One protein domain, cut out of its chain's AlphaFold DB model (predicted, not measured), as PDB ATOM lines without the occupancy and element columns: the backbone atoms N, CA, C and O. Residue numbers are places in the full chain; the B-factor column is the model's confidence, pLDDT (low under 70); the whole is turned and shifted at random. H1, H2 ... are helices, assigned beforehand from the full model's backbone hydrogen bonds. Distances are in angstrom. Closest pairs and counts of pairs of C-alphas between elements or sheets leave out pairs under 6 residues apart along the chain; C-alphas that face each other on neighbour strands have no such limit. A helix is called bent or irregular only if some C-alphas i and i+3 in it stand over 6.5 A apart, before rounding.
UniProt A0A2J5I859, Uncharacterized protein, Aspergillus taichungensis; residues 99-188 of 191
ATOM      1  N   GLN A  99     -23.050  45.683 -26.570       63.88
ATOM      2  CA  GLN A  99     -23.651  45.540 -27.904       63.88
ATOM      3  C   GLN A  99     -23.708  44.087 -28.392       63.88
ATOM      4  O   GLN A  99     -24.653  43.688 -29.070       63.88
ATOM      5  N   VAL A 100     -22.704  43.273 -28.051       65.06
ATOM      6  CA  VAL A 100     -22.650  41.864 -28.479       65.06
ATOM      7  C   VAL A 100     -23.700  41.037 -27.738       65.06
ATOM      8  O   VAL A 100     -24.317  40.146 -28.324       65.06
ATOM      9  N   TYR A 101     -23.936  41.364 -26.465       63.69
ATOM     10  CA  TYR A 101     -24.962  40.723 -25.655       63.69
ATOM     11  C   TYR A 101     -26.363  41.095 -26.149       63.69
ATOM     12  O   TYR A 101     -27.167  40.206 -26.429       63.69
ATOM     13  N   THR A 102     -26.645  42.389 -26.332       67.31
ATOM     14  CA  THR A 102     -27.970  42.849 -26.770       67.31
ATOM     15  C   THR A 102     -28.326  42.300 -28.146       67.31
ATOM     16  O   THR A 102     -29.390  41.705 -28.289       67.31
ATOM     17  N   ARG A 103     -27.407  42.341 -29.122       73.44
ATOM     18  CA  ARG A 103     -27.655  41.840 -30.487       73.44
ATOM     19  C   ARG A 103     -28.166  40.396 -30.531       73.44
ATOM     20  O   ARG A 103     -28.983  40.072 -31.389       73.44
ATOM     21  N   ARG A 104     -27.709  39.527 -29.623       73.19
ATOM     22  CA  ARG A 104     -28.123  38.115 -29.604       73.19
ATOM     23  C   ARG A 104     -29.527  37.903 -29.035       73.19
ATOM     24  O   ARG A 104     -30.203  36.971 -29.460       73.19
ATOM     25  N   TYR A 105     -29.969  38.756 -28.116       72.31
ATOM     26  CA  TYR A 105     -31.284  38.638 -27.476       72.31
ATOM     27  C   TYR A 105     -32.352  39.550 -28.096       72.31
ATOM     28  O   TYR A 105     -33.536  39.266 -27.955       72.31
ATOM     29  N   THR A 106     -31.972  40.595 -28.841       77.94
ATOM     30  CA  THR A 106     -32.920  41.535 -29.464       77.94
ATOM     31  C   THR A 106     -33.872  40.857 -30.455       77.94
ATOM     32  O   THR A 106     -35.072  41.095 -30.394       77.94
ATOM     33  N   ALA A 107     -33.372  39.997 -31.347       79.56
ATOM     34  CA  ALA A 107     -34.202  39.364 -32.380       79.56
ATOM     35  C   ALA A 107     -35.358  38.504 -31.815       79.56
ATOM     36  O   ALA A 107     -36.507  38.757 -32.183       79.56
ATOM     37  N   PRO A 108     -35.122  37.540 -30.899       80.00
ATOM     38  CA  PRO A 108     -36.215  36.762 -30.315       80.00
ATOM     39  C   PRO A 108     -37.157  37.607 -29.441       80.00
ATOM     40  O   PRO A 108     -38.351  37.324 -29.405       80.00
ATOM     41  N   LEU A 109     -36.662  38.662 -28.783       79.50
ATOM     42  CA  LEU A 109     -37.507  39.566 -27.992       79.50
ATOM     43  C   LEU A 109     -38.461  40.389 -28.863       79.50
ATOM     44  O   LEU A 109     -39.636  40.501 -28.524       79.50
ATOM     45  N   ILE A 110     -37.986  40.924 -29.994       85.12
ATOM     46  CA  ILE A 110     -38.841  41.644 -30.952       85.12
ATOM     47  C   ILE A 110     -39.894  40.702 -31.533       85.12
ATOM     48  O   ILE A 110     -41.052  41.089 -31.646       85.12
ATOM     49  N   PHE A 111     -39.512  39.467 -31.868       81.62
ATOM     50  CA  PHE A 111     -40.455  38.474 -32.375       81.62
ATOM     51  C   PHE A 111     -41.548  38.156 -31.347       81.62
ATOM     52  O   PHE A 111     -42.728  38.248 -31.670       81.62
ATOM     53  N   LEU A 112     -41.167  37.873 -30.097       79.31
ATOM     54  CA  LEU A 112     -42.115  37.619 -29.010       79.31
ATOM     55  C   LEU A 112     -43.043  38.818 -28.774       79.31
ATOM     56  O   LEU A 112     -44.253  38.643 -28.644       79.31
ATOM     57  N   PHE A 113     -42.485  40.031 -28.759       82.00
ATOM     58  CA  PHE A 113     -43.254  41.264 -28.627       82.00
ATOM     59  C   PHE A 113     -44.265  41.417 -29.768       82.00
ATOM     60  O   PHE A 113     -45.448  41.605 -29.505       82.00
ATOM     61  N   ALA A 114     -43.829  41.261 -31.020       84.00
ATOM     62  CA  ALA A 114     -44.692  41.371 -32.190       84.00
ATOM     63  C   ALA A 114     -45.808  40.318 -32.187       84.00
ATOM     64  O   ALA A 114     -46.958  40.657 -32.461       84.00
ATOM     65  N   SER A 115     -45.506  39.064 -31.829       76.31
ATOM     66  CA  SER A 115     -46.515  38.006 -31.712       76.31
ATOM     67  C   SER A 115     -47.569  38.341 -30.656       76.31
ATOM     68  O   SER A 115     -48.763  38.240 -30.932       76.31
ATOM     69  N   ILE A 116     -47.145  38.787 -29.470       76.81
ATOM     70  CA  ILE A 116     -48.061  39.166 -28.386       76.81
ATOM     71  C   ILE A 116     -48.902  40.382 -28.790       76.81
ATOM     72  O   ILE A 116     -50.120  40.356 -28.629       76.81
ATOM     73  N   SER A 117     -48.283  41.422 -29.358       82.56
ATOM     74  CA  SER A 117     -48.987  42.611 -29.847       82.56
ATOM     75  C   SER A 117     -50.008  42.269 -30.925       82.56
ATOM     76  O   SER A 117     -51.127  42.763 -30.864       82.56
ATOM     77  N   MET A 118     -49.668  41.396 -31.875       84.19
ATOM     78  CA  MET A 118     -50.578  40.984 -32.944       84.19
ATOM     79  C   MET A 118     -51.796  40.228 -32.399       84.19
ATOM     80  O   MET A 118     -52.925  40.527 -32.791       84.19
ATOM     81  N   VAL A 119     -51.585  39.296 -31.461       76.62
ATOM     82  CA  VAL A 119     -52.683  38.593 -30.775       76.62
ATOM     83  C   VAL A 119     -53.570  39.599 -30.043       76.62
ATOM     84  O   VAL A 119     -54.788  39.582 -30.227       76.62
ATOM     85  N   LEU A 120     -52.966  40.524 -29.293       75.06
ATOM     86  CA  LEU A 120     -53.690  41.536 -28.526       75.06
ATOM     87  C   LEU A 120     -54.473  42.504 -29.427       75.06
ATOM     88  O   LEU A 120     -55.616  42.831 -29.121       75.06
ATOM     89  N   SER A 121     -53.914  42.913 -30.566       76.69
ATOM     90  CA  SER A 121     -54.604  43.755 -31.548       76.69
ATOM     91  C   SER A 121     -55.771  43.027 -32.216       76.69
ATOM     92  O   SER A 121     -56.851  43.599 -32.327       76.69
ATOM     93  N   SER A 122     -55.608  41.753 -32.600       66.56
ATOM     94  CA  SER A 122     -56.727  40.957 -33.138       66.56
ATOM     95  C   SER A 122     -57.872  40.829 -32.125       66.56
ATOM     96  O   SER A 122     -59.050  40.860 -32.479       66.56
ATOM     97  N   MET A 123     -57.512  40.771 -30.842       68.06
ATOM     98  CA  MET A 123     -58.440  40.659 -29.728       68.06
ATOM     99  C   MET A 123     -59.178  41.972 -29.446       68.06
ATOM    100  O   MET A 123     -60.377  41.955 -29.176       68.06
ATOM    101  N   GLN A 124     -58.492  43.114 -29.556       68.31
ATOM    102  CA  GLN A 124     -59.107  44.443 -29.445       68.31
ATOM    103  C   GLN A 124     -60.180  44.661 -30.518       68.31
ATOM    104  O   GLN A 124     -61.239  45.215 -30.224       68.31
ATOM    105  N   VAL A 125     -59.942  44.169 -31.738       71.31
ATOM    106  CA  VAL A 125     -60.903  44.263 -32.846       71.31
ATOM    107  C   VAL A 125     -62.182  43.478 -32.539       71.31
ATOM    108  O   VAL A 125     -63.273  44.019 -32.713       71.31
ATOM    109  N   LEU A 126     -62.071  42.259 -31.998       65.88
ATOM    110  CA  LEU A 126     -63.231  41.439 -31.621       65.88
ATOM    111  C   LEU A 126     -64.103  42.113 -30.545       65.88
ATOM    112  O   LEU A 126     -65.327  42.033 -30.609       65.88
ATOM    113  N   LEU A 127     -63.482  42.802 -29.582       62.06
ATOM    114  CA  LEU A 127     -64.186  43.500 -28.498       62.06
ATOM    115  C   LEU A 127     -64.881  44.798 -28.950       62.06
ATOM    116  O   LEU A 127     -65.778  45.274 -28.263       62.06
ATOM    117  N   SER A 128     -64.477  45.374 -30.087       66.12
ATOM    118  CA  SER A 128     -65.008  46.648 -30.605       66.12
ATOM    119  C   SER A 128     -66.226  46.535 -31.542       66.12
ATOM    120  O   SER A 128     -66.737  47.562 -31.990       66.12
ATOM    121  N   GLY A 129     -66.699  45.324 -31.864       63.41
ATOM    122  CA  GLY A 129     -67.807  45.108 -32.807       63.41
ATOM    123  C   GLY A 129     -69.170  45.621 -32.295       63.41
ATOM    124  O   GLY A 129     -69.459  45.474 -31.106       63.41
ATOM    125  N   PRO A 130     -70.032  46.210 -33.156       55.38
ATOM    126  CA  PRO A 130     -71.273  46.837 -32.715       55.38
ATOM    127  C   PRO A 130     -72.303  45.796 -32.260       55.38
ATOM    128  O   PRO A 130     -72.631  44.857 -32.983       55.38
ATOM    129  N   MET A 131     -72.825  45.998 -31.048       54.88
ATOM    130  CA  MET A 131     -73.879  45.193 -30.436       54.88
ATOM    131  C   MET A 131     -75.198  45.371 -31.204       54.88
ATOM    132  O   MET A 131     -75.879  46.383 -31.050       54.88
ATOM    133  N   GLY A 132     -75.543  44.392 -32.043       48.03
ATOM    134  CA  GLY A 132     -76.785  44.352 -32.816       48.03
ATOM    135  C   GLY A 132     -77.785  43.324 -32.280       48.03
ATOM    136  O   GLY A 132     -77.583  42.126 -32.432       48.03
ATOM    137  N   ASP A 133     -78.848  43.847 -31.674       49.34
ATOM    138  CA  ASP A 133     -80.233  43.350 -31.590       49.34
ATOM    139  C   ASP A 133     -80.566  41.957 -30.979       49.34
ATOM    140  O   ASP A 133     -80.559  40.899 -31.600       49.34
ATOM    141  N   HIS A 134     -80.908  42.040 -29.692       58.69
ATOM    142  CA  HIS A 134     -82.050  41.476 -28.955       58.69
ATOM    143  C   HIS A 134     -82.485  39.986 -29.087       58.69
ATOM    144  O   HIS A 134     -83.066  39.527 -30.062       58.69
ATOM    145  N   ARG A 135     -82.401  39.313 -27.917       47.38
ATOM    146  CA  ARG A 135     -83.186  38.156 -27.396       47.38
ATOM    147  C   ARG A 135     -82.625  36.733 -27.505       47.38
ATOM    148  O   ARG A 135     -83.041  35.912 -26.699       47.38
ATOM    149  N   ILE A 136     -81.624  36.449 -28.338       51.91
ATOM    150  CA  ILE A 136     -80.844  35.180 -28.258       51.91
ATOM    151  C   ILE A 136     -79.522  35.384 -27.477       51.91
ATOM    152  O   ILE A 136     -78.827  34.442 -27.112       51.91
ATOM    153  N   LEU A 137     -79.205  36.644 -27.165       52.56
ATOM    154  CA  LEU A 137     -77.896  37.101 -26.711       52.56
ATOM    155  C   LEU A 137     -77.702  37.088 -25.180       52.56
ATOM    156  O   LEU A 137     -76.576  37.192 -24.741       52.56
ATOM    157  N   SER A 138     -78.730  36.995 -24.326       50.50
ATOM    158  CA  SER A 138     -78.556  37.263 -22.877       50.50
ATOM    159  C   SER A 138     -77.714  36.224 -22.124       50.50
ATOM    160  O   SER A 138     -76.896  36.601 -21.294       50.50
ATOM    161  N   THR A 139     -77.837  34.934 -22.441       53.78
ATOM    162  CA  THR A 139     -76.997  33.871 -21.850       53.78
ATOM    163  C   THR A 139     -75.584  33.836 -22.427       53.78
ATOM    164  O   THR A 139     -74.650  33.426 -21.743       53.78
ATOM    165  N   THR A 140     -75.396  34.290 -23.667       54.16
ATOM    166  CA  THR A 140     -74.066  34.497 -24.250       54.16
ATOM    167  C   THR A 140     -73.427  35.791 -23.747       54.16
ATOM    168  O   THR A 140     -72.223  35.800 -23.541       54.16
ATOM    169  N   LEU A 141     -74.195  36.852 -23.480       55.56
ATOM    170  CA  LEU A 141     -73.728  38.163 -23.005       55.56
ATOM    171  C   LEU A 141     -73.077  38.107 -21.624       55.56
ATOM    172  O   LEU A 141     -72.042  38.743 -21.450       55.56
ATOM    173  N   ASP A 142     -73.632  37.344 -20.680       60.00
ATOM    174  CA  ASP A 142     -73.004  37.163 -19.363       60.00
ATOM    175  C   ASP A 142     -71.665  36.422 -19.510       60.00
ATOM    176  O   ASP A 142     -70.637  36.872 -19.002       60.00
ATOM    177  N   GLY A 143     -71.634  35.368 -20.336       62.16
ATOM    178  CA  GLY A 143     -70.399  34.665 -20.690       62.16
ATOM    179  C   GLY A 143     -69.387  35.550 -21.428       62.16
ATOM    180  O   GLY A 143     -68.193  35.471 -21.152       62.16
ATOM    181  N   PHE A 144     -69.846  36.432 -22.322       64.69
ATOM    182  CA  PHE A 144     -69.017  37.397 -23.052       64.69
ATOM    183  C   PHE A 144     -68.484  38.506 -22.141       64.69
ATOM    184  O   PHE A 144     -67.339  38.918 -22.319       64.69
ATOM    185  N   GLN A 145     -69.263  38.981 -21.166       66.38
ATOM    186  CA  GLN A 145     -68.813  39.973 -20.188       66.38
ATOM    187  C   GLN A 145     -67.798  39.384 -19.210       66.38
ATOM    188  O   GLN A 145     -66.791  40.035 -18.926       66.38
ATOM    189  N   ASP A 146     -68.006  38.155 -18.745       67.38
ATOM    190  CA  ASP A 146     -67.040  37.472 -17.883       67.38
ATOM    191  C   ASP A 146     -65.758  37.107 -18.645       67.38
ATOM    192  O   ASP A 146     -64.655  37.321 -18.129       67.38
ATOM    193  N   MET A 147     -65.870  36.697 -19.916       65.06
ATOM    194  CA  MET A 147     -64.718  36.585 -20.819       65.06
ATOM    195  C   MET A 147     -64.011  37.937 -20.963       65.06
ATOM    196  O   MET A 147     -62.808  38.023 -20.725       65.06
ATOM    197  N   ALA A 148     -64.731  39.017 -21.276       68.81
ATOM    198  CA  ALA A 148     -64.145  40.344 -21.458       68.81
ATOM    199  C   ALA A 148     -63.416  40.855 -20.202       68.81
ATOM    200  O   ALA A 148     -62.348  41.458 -20.325       68.81
ATOM    201  N   ARG A 149     -63.924  40.571 -18.992       69.69
ATOM    202  CA  ARG A 149     -63.245  40.911 -17.726       69.69
ATOM    203  C   ARG A 149     -61.972  40.094 -17.513       69.69
ATOM    204  O   ARG A 149     -60.930  40.674 -17.201       69.69
ATOM    205  N   ALA A 150     -62.025  38.777 -17.724       70.06
ATOM    206  CA  ALA A 150     -60.842  37.918 -17.633       70.06
ATOM    207  C   ALA A 150     -59.762  38.334 -18.652       70.06
ATOM    208  O   ALA A 150     -58.568  38.373 -18.341       70.06
ATOM    209  N   PHE A 151     -60.184  38.732 -19.851       68.19
ATOM    210  CA  PHE A 151     -59.302  39.178 -20.926       68.19
ATOM    211  C   PHE A 151     -58.731  40.581 -20.721       68.19
ATOM    212  O   PHE A 151     -57.558  40.808 -21.027       68.19
ATOM    213  N   GLY A 152     -59.504  41.504 -20.146       71.56
ATOM    214  CA  GLY A 152     -58.994  42.799 -19.696       71.56
ATOM    215  C   GLY A 152     -57.876  42.625 -18.666       71.56
ATOM    216  O   GLY A 152     -56.810  43.229 -18.803       71.56
ATOM    217  N   GLY A 153     -58.068  41.715 -17.705       75.38
ATOM    218  CA  GLY A 153     -57.040  41.342 -16.732       75.38
ATOM    219  C   GLY A 153     -55.771  40.780 -17.383       75.38
ATOM    220  O   GLY A 153     -54.667  41.203 -17.041       75.38
ATOM    221  N   PHE A 154     -55.912  39.888 -18.369       76.56
ATOM    222  CA  PHE A 154     -54.776  39.327 -19.110       76.56
ATOM    223  C   PHE A 154     -53.990  40.395 -19.892       76.56
ATOM    224  O   PHE A 154     -52.762  40.428 -19.819       76.56
ATOM    225  N   SER A 155     -54.681  41.310 -20.579       74.00
ATOM    226  CA  SER A 155     -54.057  42.424 -21.312       74.00
ATOM    227  C   SER A 155     -53.247  43.340 -20.386       74.00
ATOM    228  O   SER A 155     -52.089  43.655 -20.666       74.00
ATOM    229  N   ILE A 156     -53.819  43.700 -19.233       80.19
ATOM    230  CA  ILE A 156     -53.135  44.511 -18.217       80.19
ATOM    231  C   ILE A 156     -51.895  43.779 -17.689       80.19
ATOM    232  O   ILE A 156     -50.832  44.385 -17.571       80.19
ATOM    233  N   LEU A 157     -51.990  42.472 -17.429       80.56
ATOM    234  CA  LEU A 157     -50.868  41.668 -16.934       80.56
ATOM    235  C   LEU A 157     -49.722  41.602 -17.956       80.56
ATOM    236  O   LEU A 157     -48.559  41.788 -17.592       80.56
ATOM    237  N   VAL A 158     -50.037  41.424 -19.242       78.44
ATOM    238  CA  VAL A 158     -49.053  41.456 -20.336       78.44
ATOM    239  C   VAL A 158     -48.375  42.825 -20.441       78.44
ATOM    240  O   VAL A 158     -47.150  42.893 -20.556       78.44
ATOM    241  N   LEU A 159     -49.140  43.918 -20.357       81.19
ATOM    242  CA  LEU A 159     -48.594  45.279 -20.376       81.19
ATOM    243  C   LEU A 159     -47.680  45.547 -19.174       81.19
ATOM    244  O   LEU A 159     -46.613  46.138 -19.343       81.19
ATOM    245  N   LEU A 160     -48.044  45.066 -17.983       82.44
ATOM    246  CA  LEU A 160     -47.199  45.150 -16.791       82.44
ATOM    247  C   LEU A 160     -45.903  44.351 -16.958       82.44
ATOM    248  O   LEU A 160     -44.829  44.847 -16.618       82.44
ATOM    249  N   PHE A 161     -45.974  43.147 -17.528       80.94
ATOM    250  CA  PHE A 161     -44.794  42.317 -17.778       80.94
ATOM    251  C   PHE A 161     -43.845  42.969 -18.793       80.94
ATOM    252  O   PHE A 161     -42.622  42.978 -18.614       80.94
ATOM    253  N   LEU A 162     -44.406  43.580 -19.837       79.50
ATOM    254  CA  LEU A 162     -43.652  44.341 -20.824       79.50
ATOM    255  C   LEU A 162     -43.000  45.579 -20.191       79.50
ATOM    256  O   LEU A 162     -41.802  45.795 -20.370       79.50
ATOM    257  N   ALA A 163     -43.755  46.358 -19.413       79.62
ATOM    258  CA  ALA A 163     -43.244  47.528 -18.702       79.62
ATOM    259  C   ALA A 163     -42.120  47.150 -17.725       79.62
ATOM    260  O   ALA A 163     -41.091  47.821 -17.674       79.62
ATOM    261  N   MET A 164     -42.264  46.030 -17.013       81.62
ATOM    262  CA  MET A 164     -41.232  45.492 -16.129       81.62
ATOM    263  C   MET A 164     -39.982  45.054 -16.902       81.62
ATOM    264  O   MET A 164     -38.864  45.308 -16.457       81.62
ATOM    265  N   THR A 165     -40.147  44.463 -18.087       79.31
ATOM    266  CA  THR A 165     -39.022  44.101 -18.964       79.31
ATOM    267  C   THR A 165     -38.259  45.346 -19.432       79.31
ATOM    268  O   THR A 165     -37.029  45.378 -19.357       79.31
ATOM    269  N   TRP A 166     -38.971  46.399 -19.848       80.19
ATOM    270  CA  TRP A 166     -38.371  47.690 -20.200       80.19
ATOM    271  C   TRP A 166     -37.673  48.355 -19.013       80.19
ATOM    272  O   TRP A 166     -36.549  48.837 -19.159       80.19
ATOM    273  N   LEU A 167     -38.289  48.324 -17.830       83.44
ATOM    274  CA  LEU A 167     -37.693  48.835 -16.599       83.44
ATOM    275  C   LEU A 167     -36.369  48.123 -16.304       83.44
ATOM    276  O   LEU A 167     -35.357  48.783 -16.096       83.44
ATOM    277  N   LEU A 168     -36.341  46.788 -16.339       78.44
ATOM    278  CA  LEU A 168     -35.120  46.013 -16.099       78.44
ATOM    279  C   LEU A 168     -34.031  46.317 -17.139       78.44
ATOM    280  O   LEU A 168     -32.862  46.472 -16.772       78.44
ATOM    281  N   LEU A 169     -34.398  46.457 -18.417       75.38
ATOM    282  CA  LEU A 169     -33.466  46.815 -19.492       75.38
ATOM    283  C   LEU A 169     -32.856  48.213 -19.331       75.38
ATOM    284  O   LEU A 169     -31.718  48.410 -19.746       75.38
ATOM    285  N   ILE A 170     -33.573  49.166 -18.729       78.69
ATOM    286  CA  ILE A 170     -33.085  50.536 -18.497       78.69
ATOM    287  C   ILE A 170     -32.333  50.646 -17.162       78.69
ATOM    288  O   ILE A 170     -31.283  51.284 -17.080       78.69
ATOM    289  N   VAL A 171     -32.828  49.996 -16.108       82.00
ATOM    290  CA  VAL A 171     -32.239  50.056 -14.762       82.00
ATOM    291  C   VAL A 171     -30.887  49.350 -14.713       82.00
ATOM    292  O   VAL A 171     -29.965  49.844 -14.068       82.00
ATOM    293  N   THR A 172     -30.728  48.222 -15.408       77.25
ATOM    294  CA  THR A 172     -29.460  47.475 -15.418       77.25
ATOM    295  C   THR A 172     -28.258  48.286 -15.936       77.25
ATOM    296  O   THR A 172     -27.257  48.334 -15.217       77.25
ATOM    297  N   PRO A 173     -28.296  48.979 -17.094       74.25
ATOM    298  CA  PRO A 173     -27.179  49.811 -17.540       74.25
ATOM    299  C   PRO A 173     -26.974  51.038 -16.648       74.25
ATOM    300  O   PRO A 173     -25.828  51.382 -16.368       74.25
ATOM    301  N   LEU A 174     -28.042  51.663 -16.137       80.12
ATOM    302  CA  LEU A 174     -27.925  52.796 -15.209       80.12
ATOM    303  C   LEU A 174     -27.230  52.393 -13.902       80.12
ATOM    304  O   LEU A 174     -26.335  53.097 -13.438       80.12
ATOM    305  N   ALA A 175     -27.588  51.238 -13.339       79.56
ATOM    306  CA  ALA A 175     -26.956  50.703 -12.138       79.56
ATOM    307  C   ALA A 175     -25.474  50.373 -12.371       79.56
ATOM    308  O   ALA A 175     -24.633  50.668 -11.521       79.56
ATOM    309  N   VAL A 176     -25.132  49.808 -13.536       78.12
ATOM    310  CA  VAL A 176     -23.737  49.528 -13.910       78.12
ATOM    311  C   VAL A 176     -22.937  50.822 -14.073       78.12
ATOM    312  O   VAL A 176     -21.819  50.903 -13.566       78.12
ATOM    313  N   LEU A 177     -23.500  51.849 -14.714       78.44
ATOM    314  CA  LEU A 177     -22.848  53.153 -14.862       78.44
ATOM    315  C   LEU A 177     -22.645  53.841 -13.510       78.44
ATOM    316  O   LEU A 177     -21.541  54.302 -13.222       78.44
ATOM    317  N   ALA A 178     -23.663  53.849 -12.645       80.75
ATOM    318  CA  ALA A 178     -23.557  54.400 -11.296       80.75
ATOM    319  C   ALA A 178     -22.480  53.675 -10.471       80.75
ATOM    320  O   ALA A 178     -21.675  54.316  -9.793       80.75
ATOM    321  N   TRP A 179     -22.410  52.344 -10.583       80.00
ATOM    322  CA  TRP A 179     -21.359  51.545  -9.958       80.00
ATOM    323  C   TRP A 179     -19.967  51.896 -10.497       80.00
ATOM    324  O   TRP A 179     -19.039  52.076  -9.710       80.00
ATOM    325  N   GLN A 180     -19.808  52.037 -11.817       75.88
ATOM    326  CA  GLN A 180     -18.527  52.401 -12.434       75.88
ATOM    327  C   GLN A 180     -18.059  53.802 -12.030       75.88
ATOM    328  O   GLN A 180     -16.885  53.981 -11.703       75.88
ATOM    329  N   VAL A 181     -18.970  54.776 -11.989       78.06
ATOM    330  CA  VAL A 181     -18.670  56.140 -11.533       78.06
ATOM    331  C   VAL A 181     -18.293  56.135 -10.052       78.06
ATOM    332  O   VAL A 181     -17.251  56.677  -9.686       78.06
ATOM    333  N   SER A 182     -19.077  55.465  -9.202       75.31
ATOM    334  CA  SER A 182     -18.786  55.345  -7.767       75.31
ATOM    335  C   SER A 182     -17.433  54.674  -7.509       75.31
ATOM    336  O   SER A 182     -16.640  55.159  -6.700       75.31
ATOM    337  N   TRP A 183     -17.120  53.602  -8.242       73.88
ATOM    338  CA  TRP A 183     -15.825  52.929  -8.164       73.88
ATOM    339  C   TRP A 183     -14.672  53.850  -8.589       73.88
ATOM    340  O   TRP A 183     -13.649  53.884  -7.901       73.88
ATOM    341  N   GLY A 184     -14.855  54.636  -9.657       73.31
ATOM    342  CA  GLY A 184     -13.875  55.613 -10.137       73.31
ATOM    343  C   GLY A 184     -13.587  56.737  -9.136       73.31
ATOM    344  O   GLY A 184     -12.427  57.092  -8.941       73.31
ATOM    345  N   TYR A 185     -14.610  57.244  -8.441       74.94
ATOM    346  CA  TYR A 185     -14.423  58.217  -7.356       74.94
ATOM    347  C   TYR A 185     -13.685  57.604  -6.160       74.94
ATOM    348  O   TYR A 185     -12.730  58.186  -5.656       74.94
ATOM    349  N   ARG A 186     -14.060  56.387  -5.747       71.81
ATOM    350  CA  ARG A 186     -13.496  55.722  -4.559       71.81
ATOM    351  C   ARG A 186     -12.024  55.312  -4.702       71.81
ATOM    352  O   ARG A 186     -11.362  55.091  -3.695       71.81
ATOM    353  N   HIS A 187     -11.519  55.192  -5.932       66.12
ATOM    354  CA  HIS A 187     -10.125  54.823  -6.220       66.12
ATOM    355  C   HIS A 187      -9.270  55.999  -6.716       66.12
ATOM    356  O   HIS A 187      -8.085  55.805  -6.977       66.12
ATOM    357  N   ARG A 188      -9.828  57.216  -6.817       59.03
ATOM    358  CA  ARG A 188      -9.060  58.426  -7.157       59.03
ATOM    359  C   ARG A 188      -8.207  58.958  -6.003       59.03
ATOM    360  O   ARG A 188      -7.221  59.625  -6.265       59.03
TER     361      ARG A 188
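What this domain is: This is residues 99 to 188 of the 191 residues of an uncharacterized protein of Aspergillus taichungensis (UniProt A0A2J5I859). What shape do these atoms make? A long helix, H2, makes the axis of an open rod, and a second helix, H1, runs back beside it at a shallow angle, the opposite way; a loop joins them at one end. The two draw close about Leu 120 and Ser 155, and much of both stands free, including residues 170 to 188 at the last end. What is it built of? The printed part has 90 residues with two named helices, H1 then H2, and no named strand; the class is all helix. How spread out is it? It is extended, with a radius of gyration of the C-alphas of 22.1 A and spans of 79 by 25 by 16 A.

How they stand to each other: How does H1, residues 99 to 127, stand to H2, residues 138 to 186? They are close but not clearly touching, with 2 pairs of C-alphas within 8 A; the closest C-alphas, of Leu 120 and Ser 155, are 7.3 A apart. Their lines stand at a shallow tilt of 21 degrees, opposite ways. What of the backbones? O i to N i+4 pairs are within hydrogen-bond range in 21 of 25 in H1 and 43 of 45 in H2.

Where its parts are: Where does H1 run? It goes from C-alpha 99 at (-23.651, 45.540, -27.904) over 40.6 A. It has a kink of 38 degrees near residue 106 and is only just irregular: C-alphas 104 and 107 are 6.8 A apart. Where does H2 end? At C-alpha 186, (-13.496, 55.722, -4.559), after 70.1 A; it is neither bent nor irregular, but only just: C-alphas 170 and 173 are 6.0 A apart.

The domain as a whole: How large is it? The two C-alphas farthest apart, of Arg 135 and Arg 188, are 79.5 A apart. Is it continuous? The printed part has no cut, and 10 residues make the short link from H1 to H2. Where is confidence low? The mean pLDDT of the printed part is 71.5, and 34 residues are under 70, among them 126 to 149.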